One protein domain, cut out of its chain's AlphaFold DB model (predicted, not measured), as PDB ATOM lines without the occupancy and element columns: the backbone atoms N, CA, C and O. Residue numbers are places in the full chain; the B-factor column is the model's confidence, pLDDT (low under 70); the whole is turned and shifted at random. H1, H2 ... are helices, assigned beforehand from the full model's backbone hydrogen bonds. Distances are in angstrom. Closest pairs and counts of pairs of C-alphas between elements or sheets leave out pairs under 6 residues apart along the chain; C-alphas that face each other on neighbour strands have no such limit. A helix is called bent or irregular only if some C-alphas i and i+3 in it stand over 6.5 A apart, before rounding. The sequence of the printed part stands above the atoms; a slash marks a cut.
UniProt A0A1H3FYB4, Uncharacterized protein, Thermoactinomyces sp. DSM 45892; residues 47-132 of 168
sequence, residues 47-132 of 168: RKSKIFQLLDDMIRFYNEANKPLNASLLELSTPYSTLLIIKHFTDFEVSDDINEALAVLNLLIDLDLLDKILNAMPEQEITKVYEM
ATOM      1  N   ARG A  47      30.842 -89.585 217.734       93.38
ATOM      2  CA  ARG A  47      29.957 -90.564 218.371       93.38
ATOM      3  C   ARG A  47      29.284 -91.433 217.321       93.38
ATOM      4  O   ARG A  47      28.670 -90.932 216.385       93.38
ATOM      5  N   LYS A  48      29.277 -92.747 217.553       91.25
ATOM      6  CA  LYS A  48      28.628 -93.710 216.647       91.25
ATOM      7  C   LYS A  48      27.174 -93.360 216.335       91.25
ATOM      8  O   LYS A  48      26.743 -93.566 215.212       91.25
ATOM      9  N   SER A  49      26.427 -92.817 217.298       93.31
ATOM     10  CA  SER A  49      25.051 -92.361 217.068       93.31
ATOM     11  C   SER A  49      24.958 -91.260 216.009       93.31
ATOM     12  O   SER A  49      24.064 -91.324 215.176       93.31
ATOM     13  N   LYS A  50      25.895 -90.302 215.999       95.00
ATOM     14  CA  LYS A  50      25.984 -89.252 214.974       95.00
ATOM     15  C   LYS A  50      26.404 -89.826 213.617       95.00
ATOM     16  O   LYS A  50      25.848 -89.445 212.599       95.00
ATOM     17  N   ILE A  51      27.292 -90.826 213.600       93.38
ATOM     18  CA  ILE A  51      27.640 -91.552 212.362       93.38
ATOM     19  C   ILE A  51      26.399 -92.229 211.755       93.38
ATOM     20  O   ILE A  51      26.196 -92.165 210.547       93.38
ATOM     21  N   PHE A  52      25.541 -92.845 212.576       91.19
ATOM     22  CA  PHE A  52      24.278 -93.420 212.094       91.19
ATOM     23  C   PHE A  52      23.303 -92.358 211.570       91.19
ATOM     24  O   PHE A  52      22.650 -92.594 210.562       91.19
ATOM     25  N   GLN A  53      23.237 -91.183 212.197       94.19
ATOM     26  CA  GLN A  53      22.422 -90.071 211.690       94.19
ATOM     27  C   GLN A  53      22.943 -89.547 210.344       94.19
ATOM     28  O   GLN A  53      22.160 -89.322 209.426       94.19
ATOM     29  N   LEU A  54      24.264 -89.431 210.195       94.75
ATOM     30  CA  LEU A  54      24.909 -89.099 208.926       94.75
ATOM     31  C   LEU A  54      24.556 -90.118 207.836       94.75
ATOM     32  O   LEU A  54      24.237 -89.736 206.712       94.75
ATOM     33  N   LEU A  55      24.590 -91.410 208.167       90.44
ATOM     34  CA  LEU A  55      24.202 -92.487 207.257       90.44
ATOM     35  C   LEU A  55      22.735 -92.377 206.823       90.44
ATOM     36  O   LEU A  55      22.446 -92.502 205.634       90.44
ATOM     37  N   ASP A  56      21.825 -92.106 207.758       91.50
ATOM     38  CA  ASP A  56      20.409 -91.893 207.449       91.50
ATOM     39  C   ASP A  56      20.221 -90.704 206.486       91.50
ATOM     40  O   ASP A  56      19.456 -90.802 205.521       91.50
ATOM     41  N   ASP A  57      20.959 -89.609 206.692       93.62
ATOM     42  CA  ASP A  57      20.950 -88.442 205.802       93.62
ATOM     43  C   ASP A  57      21.545 -88.759 204.418       93.62
ATOM     44  O   ASP A  57      20.997 -88.334 203.395       93.62
ATOM     45  N   MET A  58      22.613 -89.561 204.350       90.25
ATOM     46  CA  MET A  58      23.165 -90.041 203.076       90.25
ATOM     47  C   MET A  58      22.159 -90.901 202.308       90.25
ATOM     48  O   MET A  58      22.003 -90.735 201.098       90.25
ATOM     49  N   ILE A  59      21.443 -91.800 202.986       88.06
ATOM     50  CA  ILE A  59      20.410 -92.632 202.354       88.06
ATOM     51  C   ILE A  59      19.280 -91.756 201.801       88.06
ATOM     52  O   ILE A  59      18.817 -91.986 200.681       88.06
ATOM     53  N   ARG A  60      18.850 -90.727 202.544       89.88
ATOM     54  CA  ARG A  60      17.855 -89.754 202.056       89.88
ATOM     55  C   ARG A  60      18.332 -89.051 200.791       89.88
ATOM     56  O   ARG A  60      17.570 -88.974 199.830       89.88
ATOM     57  N   PHE A  61      19.587 -88.613 200.772       90.19
ATOM     58  CA  PHE A  61      20.194 -88.005 199.593       90.19
ATOM     59  C   PHE A  61      20.189 -88.947 198.385       90.19
ATOM     60  O   PHE A  61      19.714 -88.561 197.319       90.19
ATOM     61  N   TYR A  62      20.629 -90.199 198.540       85.75
ATOM     62  CA  TYR A  62      20.619 -91.164 197.434       85.75
ATOM     63  C   TYR A  62      19.208 -91.478 196.935       85.75
ATOM     64  O   TYR A  62      18.989 -91.580 195.728       85.75
ATOM     65  N   ASN A  63      18.230 -91.589 197.835       86.06
ATOM     66  CA  ASN A  63      16.833 -91.784 197.449       86.06
ATOM     67  C   ASN A  63      16.286 -90.599 196.640       86.06
ATOM     68  O   ASN A  63      15.489 -90.802 195.724       86.06
ATOM     69  N   GLU A  64      16.719 -89.375 196.945       85.88
ATOM     70  CA  GLU A  64      16.354 -88.187 196.173       85.88
ATOM     71  C   GLU A  64      17.081 -88.126 194.823       85.88
ATOM     72  O   GLU A  64      16.462 -87.803 193.806       85.88
ATOM     73  N   ALA A  65      18.369 -88.475 194.801       83.06
ATOM     74  CA  ALA A  65      19.217 -88.482 193.609       83.06
ATOM     75  C   ALA A  65      18.810 -89.565 192.595       83.06
ATOM     76  O   ALA A  65      18.924 -89.362 191.388       83.06
ATOM     77  N   ASN A  66      18.270 -90.693 193.067       79.31
ATOM     78  CA  ASN A  66      17.750 -91.767 192.218       79.31
ATOM     79  C   ASN A  66      16.430 -91.408 191.513       79.31
ATOM     80  O   ASN A  66      15.956 -92.167 190.662       79.31
ATOM     81  N   LYS A  67      15.807 -90.265 191.832       82.06
ATOM     82  CA  LYS A  67      14.634 -89.801 191.088       82.06
ATOM     83  C   LYS A  67      15.060 -89.360 189.679       82.06
ATOM     84  O   LYS A  67      16.052 -88.649 189.549       82.06
ATOM     85  N   PRO A  68      14.287 -89.675 188.619       71.81
ATOM     86  CA  PRO A  68      14.676 -89.391 187.230       71.81
ATOM     87  C   PRO A  68      15.027 -87.927 186.926       71.81
ATOM     88  O   PRO A  68      15.796 -87.658 186.011       71.81
ATOM     89  N   LEU A  69      14.465 -86.979 187.683       67.94
ATOM     90  CA  LEU A  69      14.706 -85.540 187.529       67.94
ATOM     91  C   LEU A  69      16.019 -85.060 188.173       67.94
ATOM     92  O   LEU A  69      16.449 -83.947 187.893       67.94
ATOM     93  N   ASN A  70      16.657 -85.894 188.998       76.06
ATOM     94  CA  ASN A  70      17.759 -85.521 189.885       76.06
ATOM     95  C   ASN A  70      19.030 -86.353 189.648       76.06
ATOM     96  O   ASN A  70      19.915 -86.368 190.498       76.06
ATOM     97  N   ALA A  71      19.151 -87.035 188.504       70.56
ATOM     98  CA  ALA A  71      20.273 -87.938 188.230       70.56
ATOM     99  C   ALA A  71      21.656 -87.257 188.344       70.56
ATOM    100  O   ALA A  71      22.632 -87.907 188.710       70.56
ATOM    101  N   SER A  72      21.734 -85.941 188.102       78.56
ATOM    102  CA  SER A  72      22.955 -85.141 188.276       78.56
ATOM    103  C   SER A  72      23.389 -84.982 189.737       78.56
ATOM    104  O   SER A  72      24.547 -84.669 189.995       78.56
ATOM    105  N   LEU A  73      22.503 -85.214 190.714       80.62
ATOM    106  CA  LEU A  73      22.863 -85.149 192.133       80.62
ATOM    107  C   LEU A  73      23.855 -86.248 192.522       80.62
ATOM    108  O   LEU A  73      24.658 -86.039 193.424       80.62
ATOM    109  N   LEU A  74      23.866 -87.392 191.830       81.38
ATOM    110  CA  LEU A  74      24.821 -88.467 192.123       81.38
ATOM    111  C   LEU A  74      26.282 -88.022 191.944       81.38
ATOM    112  O   LEU A  74      27.151 -88.476 192.692       81.38
ATOM    113  N   GLU A  75      26.547 -87.091 191.023       84.25
ATOM    114  CA  GLU A  75      27.880 -86.505 190.808       84.25
ATOM    115  C   GLU A  75      28.346 -85.672 192.014       84.25
ATOM    116  O   GLU A  75      29.543 -85.523 192.250       84.25
ATOM    117  N   LEU A  76      27.402 -85.190 192.826       86.69
ATOM    118  CA  LEU A  76      27.654 -84.411 194.037       86.69
ATOM    119  C   LEU A  76      27.738 -85.285 195.294       86.69
ATOM    120  O   LEU A  76      27.872 -84.756 196.392       86.69
ATOM    121  N   SER A  77      27.694 -86.613 195.163       85.00
ATOM    122  CA  SER A  77      27.698 -87.530 196.311       85.00
ATOM    123  C   SER A  77      28.923 -87.365 197.212       85.00
ATOM    124  O   SER A  77      28.764 -87.238 198.421       85.00
ATOM    125  N   THR A  78      30.133 -87.299 196.650       86.38
ATOM    126  CA  THR A  78      31.363 -87.097 197.433       86.38
ATOM    127  C   THR A  78      31.370 -85.772 198.204       86.38
ATOM    128  O   THR A  78      31.517 -85.816 199.426       86.38
ATOM    129  N   PRO A  79      31.191 -84.597 197.567       89.62
ATOM    130  CA  PRO A  79      31.211 -83.338 198.304       89.62
ATOM    131  C   PRO A  79      29.993 -83.181 199.236       89.62
ATOM    132  O   PRO A  79      30.112 -82.559 200.290       89.62
ATOM    133  N   TYR A  80      28.853 -83.815 198.937       92.06
ATOM    134  CA  TYR A  80      27.713 -83.861 199.857       92.06
ATOM    135  C   TYR A  80      27.987 -84.735 201.091       92.06
ATOM    136  O   TYR A  80      27.656 -84.339 202.206       92.06
ATOM    137  N   SER A  81      28.650 -85.888 200.943       91.31
ATOM    138  CA  SER A  81      29.105 -86.687 202.093       91.31
ATOM    139  C   SER A  81      30.017 -85.874 203.008       91.31
ATOM    140  O   SER A  81      29.867 -85.921 204.226       91.31
ATOM    141  N   THR A  82      30.919 -85.086 202.428       93.38
ATOM    142  CA  THR A  82      31.780 -84.162 203.169       93.38
ATOM    143  C   THR A  82      30.975 -83.098 203.922       93.38
ATOM    144  O   THR A  82      31.225 -82.866 205.105       93.38
ATOM    145  N   LEU A  83      29.960 -82.500 203.286       96.12
ATOM    146  CA  LEU A  83      29.049 -81.563 203.953       96.12
ATOM    147  C   LEU A  83      28.330 -82.214 205.141       96.12
ATOM    148  O   LEU A  83      28.198 -81.599 206.196       96.12
ATOM    149  N   LEU A  84      27.880 -83.463 204.998       95.94
ATOM    150  CA  LEU A  84      27.219 -84.175 206.088       95.94
ATOM    151  C   LEU A  84      28.171 -84.478 207.253       95.94
ATOM    152  O   LEU A  84      27.746 -84.412 208.405       95.94
ATOM    153  N   ILE A  85      29.452 -84.760 206.993       96.00
ATOM    154  CA  ILE A  85      30.462 -84.872 208.060       96.00
ATOM    155  C   ILE A  85      30.513 -83.559 208.853       96.00
ATOM    156  O   ILE A  85      30.431 -83.577 210.080       96.00
ATOM    157  N   ILE A  86      30.551 -82.418 208.164       96.88
ATOM    158  CA  ILE A  86      30.534 -81.095 208.802       96.88
ATOM    159  C   ILE A  86      29.250 -80.889 209.612       96.88
ATOM    160  O   ILE A  86      29.337 -80.593 210.802       96.88
ATOM    161  N   LYS A  87      28.077 -81.132 209.016       97.38
ATOM    162  CA  LYS A  87      26.766 -81.015 209.681       97.38
ATOM    163  C   LYS A  87      26.690 -81.801 210.991       97.38
ATOM    164  O   LYS A  87      26.109 -81.334 211.963       97.38
ATOM    165  N   HIS A  88      27.217 -83.026 211.010       97.12
ATOM    166  CA  HIS A  88      27.036 -83.933 212.149       97.12
ATOM    167  C   HIS A  88      28.110 -83.776 213.231       97.12
ATOM    168  O   HIS A  88      27.822 -84.021 214.407       97.12
ATOM    169  N   PHE A  89      29.326 -83.366 212.867       97.44
ATOM    170  CA  PHE A  89      30.477 -83.317 213.781       97.44
ATOM    171  C   PHE A  89      30.985 -81.909 214.089       97.44
ATOM    172  O   PHE A  89      32.031 -81.753 214.722       97.44
ATOM    173  N   THR A  90      30.232 -80.893 213.681       97.31
ATOM    174  CA  THR A  90      30.432 -79.508 214.103       97.31
ATOM    175  C   THR A  90      29.109 -78.899 214.562       97.31
ATOM    176  O   THR A  90      28.062 -79.545 214.484       97.31
ATOM    177  N   ASP A  91      29.148 -77.665 215.048       97.19
ATOM    178  CA  ASP A  91      27.962 -76.835 215.269       97.19
ATOM    179  C   ASP A  91      27.529 -76.036 214.026       97.19
ATOM    180  O   ASP A  91      26.604 -75.228 214.109       97.19
ATOM    181  N   PHE A  92      28.161 -76.264 212.870       96.62
ATOM    182  CA  PHE A  92      27.811 -75.593 211.624       96.62
ATOM    183  C   PHE A  92      26.419 -76.024 211.144       96.62
ATOM    184  O   PHE A  92      26.156 -77.200 210.876       96.62
ATOM    185  N   GLU A  93      25.517 -75.055 211.007       94.25
ATOM    186  CA  GLU A  93      24.136 -75.303 210.604       94.25
ATOM    187  C   GLU A  93      24.041 -75.616 209.101       94.25
ATOM    188  O   GLU A  93      24.402 -74.808 208.246       94.25
ATOM    189  N   VAL A  94      23.501 -76.791 208.770       94.94
ATOM    190  CA  VAL A  94      23.198 -77.207 207.393       94.94
ATOM    191  C   VAL A  94      21.725 -77.589 207.307       94.94
ATOM    192  O   VAL A  94      21.239 -78.359 208.138       94.94
ATOM    193  N   SER A  95      21.028 -77.069 206.295       94.56
ATOM    194  CA  SER A  95      19.612 -77.369 206.052       94.56
ATOM    195  C   SER A  95      19.371 -78.862 205.803       94.56
ATOM    196  O   SER A  95      20.221 -79.572 205.262       94.56
ATOM    197  N   ASP A  96      18.185 -79.339 206.185       92.06
ATOM    198  CA  ASP A  96      17.701 -80.676 205.829       92.06
ATOM    199  C   ASP A  96      17.164 -80.735 204.387       92.06
ATOM    200  O   ASP A  96      16.995 -81.830 203.841       92.06
ATOM    201  N   ASP A  97      16.894 -79.583 203.756       93.12
ATOM    202  CA  ASP A  97      16.590 -79.521 202.326       93.12
ATOM    203  C   ASP A  97      17.874 -79.690 201.505       93.12
ATOM    204  O   ASP A  97      18.854 -78.965 201.679       93.12
ATOM    205  N   ILE A  98      17.864 -80.647 200.574       90.69
ATOM    206  CA  ILE A  98      19.050 -81.014 199.791       90.69
ATOM    207  C   ILE A  98      19.522 -79.853 198.906       90.69
ATOM    208  O   ILE A  98      20.728 -79.665 198.757       90.69
ATOM    209  N   ASN A  99      18.620 -79.053 198.332       90.44
ATOM    210  CA  ASN A  99      19.025 -77.954 197.454       90.44
ATOM    211  C   ASN A  99      19.651 -76.813 198.256       90.44
ATOM    212  O   ASN A  99      20.661 -76.248 197.833       90.44
ATOM    213  N   GLU A 100      19.087 -76.500 199.423       94.69
ATOM    214  CA  GLU A 100      19.676 -75.526 200.346       94.69
ATOM    215  C   GLU A 100      21.036 -76.000 200.870       94.69
ATOM    216  O   GLU A 100      21.998 -75.231 200.870       94.69
ATOM    217  N   ALA A 101      21.157 -77.277 201.236       94.81
ATOM    218  CA  ALA A 101      22.424 -77.872 201.650       94.81
ATOM    219  C   ALA A 101      23.488 -77.795 200.538       94.81
ATOM    220  O   ALA A 101      24.636 -77.434 200.798       94.81
ATOM    221  N   LEU A 102      23.113 -78.055 199.282       93.00
ATOM    222  CA  LEU A 102      24.014 -77.909 198.132       93.00
ATOM    223  C   LEU A 102      24.411 -76.452 197.871       93.00
ATOM    224  O   LEU A 102      25.557 -76.185 197.508       93.00
ATOM    225  N   ALA A 103      23.502 -75.499 198.079       94.81
ATOM    226  CA  ALA A 103      23.839 -74.081 197.998       94.81
ATOM    227  C   ALA A 103      24.876 -73.696 199.065       94.81
ATOM    228  O   ALA A 103      25.856 -73.022 198.750       94.81
ATOM    229  N   VAL A 104      24.711 -74.184 200.299       96.06
ATOM    230  CA  VAL A 104      25.683 -73.994 201.387       96.06
ATOM    231  C   VAL A 104      27.030 -74.637 201.054       96.06
ATOM    232  O   VAL A 104      28.066 -74.003 201.239       96.06
ATOM    233  N   LEU A 105      27.038 -75.854 200.510       95.06
ATOM    234  CA  LEU A 105      28.259 -76.524 200.062       95.06
ATOM    235  C   LEU A 105      29.026 -75.695 199.026       95.06
ATOM    236  O   LEU A 105      30.234 -75.523 199.165       95.06
ATOM    237  N   ASN A 106      28.335 -75.139 198.028       94.62
ATOM    238  CA  ASN A 106      28.974 -74.275 197.033       94.62
ATOM    239  C   ASN A 106      29.574 -73.021 197.682       94.62
ATOM    240  O   ASN A 106      30.706 -72.670 197.374       94.62
ATOM    241  N   LEU A 107      28.876 -72.398 198.640       95.75
ATOM    242  CA  LEU A 107      29.420 -71.259 199.388       95.75
ATOM    243  C   LEU A 107      30.672 -71.639 200.191       95.75
ATOM    244  O   LEU A 107      31.636 -70.879 200.211       95.75
ATOM    245  N   LEU A 108      30.685 -72.810 200.833       95.75
ATOM    246  CA  LEU A 108      31.858 -73.300 201.563       95.75
ATOM    247  C   LEU A 108      33.057 -73.541 200.639       95.75
ATOM    248  O   LEU A 108      34.192 -73.311 201.054       95.75
ATOM    249  N   ILE A 109      32.815 -74.002 199.410       93.94
ATOM    250  CA  ILE A 109      33.854 -74.193 198.391       93.94
ATOM    251  C   ILE A 109      34.361 -72.835 197.893       93.94
ATOM    252  O   ILE A 109      35.564 -72.585 197.928       93.94
ATOM    253  N   ASP A 110      33.459 -71.939 197.491       95.88
ATOM    254  CA  ASP A 110      33.802 -70.627 196.929       95.88
ATOM    255  C   ASP A 110      34.550 -69.733 197.933       95.88
ATOM    256  O   ASP A 110      35.392 -68.920 197.548       95.88
ATOM    257  N   LEU A 111      34.261 -69.892 199.229       95.50
ATOM    258  CA  LEU A 111      34.936 -69.187 200.321       95.50
ATOM    259  C   LEU A 111      36.182 -69.920 200.849       95.50
ATOM    260  O   LEU A 111      36.796 -69.442 201.807       95.50
ATOM    261  N   ASP A 112      36.568 -71.056 200.254       94.44
ATOM    262  CA  ASP A 112      37.718 -71.867 200.681       94.44
ATOM    263  C   ASP A 112      37.628 -72.260 202.175       94.44
ATOM    264  O   ASP A 112      38.593 -72.193 202.939       94.44
ATOM    265  N   LEU A 113      36.421 -72.595 202.635       95.44
ATOM    266  CA  LEU A 113      36.134 -72.985 204.019       95.44
ATOM    267  C   LEU A 113      36.001 -74.492 204.182       95.44
ATOM    268  O   LEU A 113      36.343 -75.007 205.245       95.44
ATOM    269  N   LEU A 114      35.536 -75.193 203.146       93.88
ATOM    270  CA  LEU A 114      35.284 -76.632 203.203       93.88
ATOM    271  C   LEU A 114      36.525 -77.397 203.695       93.88
ATOM    272  O   LEU A 114      36.464 -78.101 204.703       93.88
ATOM    273  N   ASP A 115      37.670 -77.178 203.047       92.19
ATOM    274  CA  ASP A 115      38.925 -77.849 203.395       92.19
ATOM    275  C   ASP A 115      39.468 -77.403 204.757       92.19
ATOM    276  O   ASP A 115      40.039 -78.207 205.493       92.19
ATOM    277  N   LYS A 116      39.277 -76.133 205.136       94.75
ATOM    278  CA  LYS A 116      39.726 -75.611 206.438       94.75
ATOM    279  C   LYS A 116      38.997 -76.290 207.590       94.75
ATOM    280  O   LYS A 116      39.637 -76.694 208.557       94.75
ATOM    281  N   ILE A 117      37.682 -76.449 207.459       95.69
ATOM    282  CA  ILE A 117      36.852 -77.118 208.462       95.69
ATOM    283  C   ILE A 117      37.257 -78.591 208.577       95.69
ATOM    284  O   ILE A 117      37.479 -79.078 209.683       95.69
ATOM    285  N   LEU A 118      37.416 -79.293 207.451       93.94
ATOM    286  CA  LEU A 118      37.808 -80.708 207.457       93.94
ATOM    287  C   LEU A 118      39.195 -80.932 208.053       93.94
ATOM    288  O   LEU A 118      39.375 -81.840 208.859       93.94
ATOM    289  N   ASN A 119      40.171 -80.099 207.693       94.56
ATOM    290  CA  ASN A 119      41.534 -80.217 208.210       94.56
ATOM    291  C   ASN A 119      41.633 -79.889 209.705       94.56
ATOM    292  O   ASN A 119      42.606 -80.272 210.352       94.56
ATOM    293  N   ALA A 120      40.646 -79.181 210.257       95.44
ATOM    294  CA  ALA A 120      40.578 -78.907 211.682       95.44
ATOM    295  C   ALA A 120      39.996 -80.075 212.491       95.44
ATOM    296  O   ALA A 120      40.160 -80.095 213.711       95.44
ATOM    297  N   MET A 121      39.333 -81.041 211.849       95.94
ATOM    298  CA  MET A 121      38.771 -82.221 212.507       95.94
ATOM    299  C   MET A 121      39.839 -83.286 212.812       95.94
ATOM    300  O   MET A 121      40.869 -83.354 212.137       95.94
ATOM    301  N   PRO A 122      39.604 -84.189 213.784       95.25
ATOM    302  CA  PRO A 122      40.559 -85.245 214.097       95.25
ATOM    303  C   PRO A 122      40.632 -86.272 212.953       95.25
ATOM    304  O   PRO A 122      39.691 -87.032 212.722       95.25
ATOM    305  N   GLU A 123      41.777 -86.356 212.268       94.62
ATOM    306  CA  GLU A 123      41.994 -87.240 211.103       94.62
ATOM    307  C   GLU A 123      41.610 -88.708 211.376       94.62
ATOM    308  O   GLU A 123      41.001 -89.386 210.543       94.62
ATOM    309  N   GLN A 124      41.919 -89.203 212.580       94.81
ATOM    310  CA  GLN A 124      41.581 -90.567 212.994       94.81
ATOM    311  C   GLN A 124      40.068 -90.794 213.092       94.81
ATOM    312  O   GLN A 124      39.602 -91.903 212.834       94.81
ATOM    313  N   GLU A 125      39.299 -89.778 213.479       94.94
ATOM    314  CA  GLU A 125      37.841 -89.865 213.561       94.94
ATOM    315  C   GLU A 125      37.209 -89.776 212.166       94.94
ATOM    316  O   GLU A 125      36.327 -90.575 211.847       94.94
ATOM    317  N   ILE A 126      37.732 -88.906 211.294       93.44
ATOM    318  CA  ILE A 126      37.321 -88.834 209.882       93.44
ATOM    319  C   ILE A 126      37.547 -90.180 209.181       93.44
ATOM    320  O   ILE A 126      36.651 -90.698 208.512       93.44
ATOM    321  N   THR A 127      38.717 -90.789 209.381       92.75
ATOM    322  CA  THR A 127      39.047 -92.097 208.795       92.75
ATOM    323  C   THR A 127      38.044 -93.168 209.228       92.75
ATOM    324  O   THR A 127      37.520 -93.894 208.384       92.75
ATOM    325  N   LYS A 128      37.692 -93.219 210.522       91.31
ATOM    326  CA  LYS A 128      36.671 -94.149 211.042       91.31
ATOM    327  C   LYS A 128      35.311 -93.935 210.387       91.31
ATOM    328  O   LYS A 128      34.615 -94.913 210.115       91.31
ATOM    329  N   VAL A 129      34.915 -92.684 210.145       91.88
ATOM    330  CA  VAL A 129      33.655 -92.386 209.452       91.88
ATOM    331  C   VAL A 129      33.690 -92.937 208.036       91.88
ATOM    332  O   VAL A 129      32.784 -93.683 207.678       91.88
ATOM    333  N   TYR A 130      34.739 -92.666 207.260       89.19
ATOM    334  CA  TYR A 130      34.852 -93.200 205.900       89.19
ATOM    335  C   TYR A 130      34.892 -94.733 205.858       89.19
ATOM    336  O   TYR A 130      34.238 -95.330 205.001       89.19
ATOM    337  N   GLU A 131      35.585 -95.383 206.795       90.38
ATOM    338  CA  GLU A 131      35.575 -96.846 206.924       90.38
ATOM    339  C   GLU A 131      34.160 -97.377 207.197       90.38
ATOM    340  O   GLU A 131      33.705 -98.312 206.536       90.38
ATOM    341  N   MET A 132      33.432 -96.754 208.131       87.62
ATOM    342  CA  MET A 132      32.054 -97.136 208.450       87.62
ATOM    343  C   MET A 132      31.099 -96.887 207.277       87.62
ATOM    344  O   MET A 132      30.260 -97.742 206.992       87.62
TER     345      MET A 132
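What this domain is: This is residues 47 to 132 of the 168 residues of an uncharacterized protein of Thermoactinomyces sp. DSM 45892 (UniProt A0A1H3FYB4). Kinked H2 is the core: H1 folds back along it as a hairpin, H3 crosses it, and H4 and H5 make a corner beside its end. The printed part has 86 residues with five named helices and no named strand, all helix. It is compact, radius of gyration of the C-alphas 12.7 A, spanning 37 by 29 by 19 A.

Where its parts are: Find C-alpha 71 at (20.273, -87.938, 188.230); H2 runs 27.9 A to residue 89, irregular, C-alphas 75 and 78 being 7.5 A apart. H1 is residues 48 to 65, H3 98 to 110, H4 114 to 120, H5 123 to 132, ending at (32.054, -97.136, 208.450).

How they stand to each other: H1 touches hub H2 at a shallow tilt of 19 degrees, opposite ways; C-alphas 65 and 73 are closest, 5.2 A. H3 touches H2 about perpendicular, 76 degrees; C-alphas 83 and 105 are closest, 6.4 A. H4 only just touches H2, with 3 C-alpha pairs within 8 A. Every O i to N i+4 pair is within hydrogen-bond range in H1, H3, H4 and H5, in H2 10 of 15.

The domain as a whole: The printed part has no cut; residue 69 is under pLDDT 70.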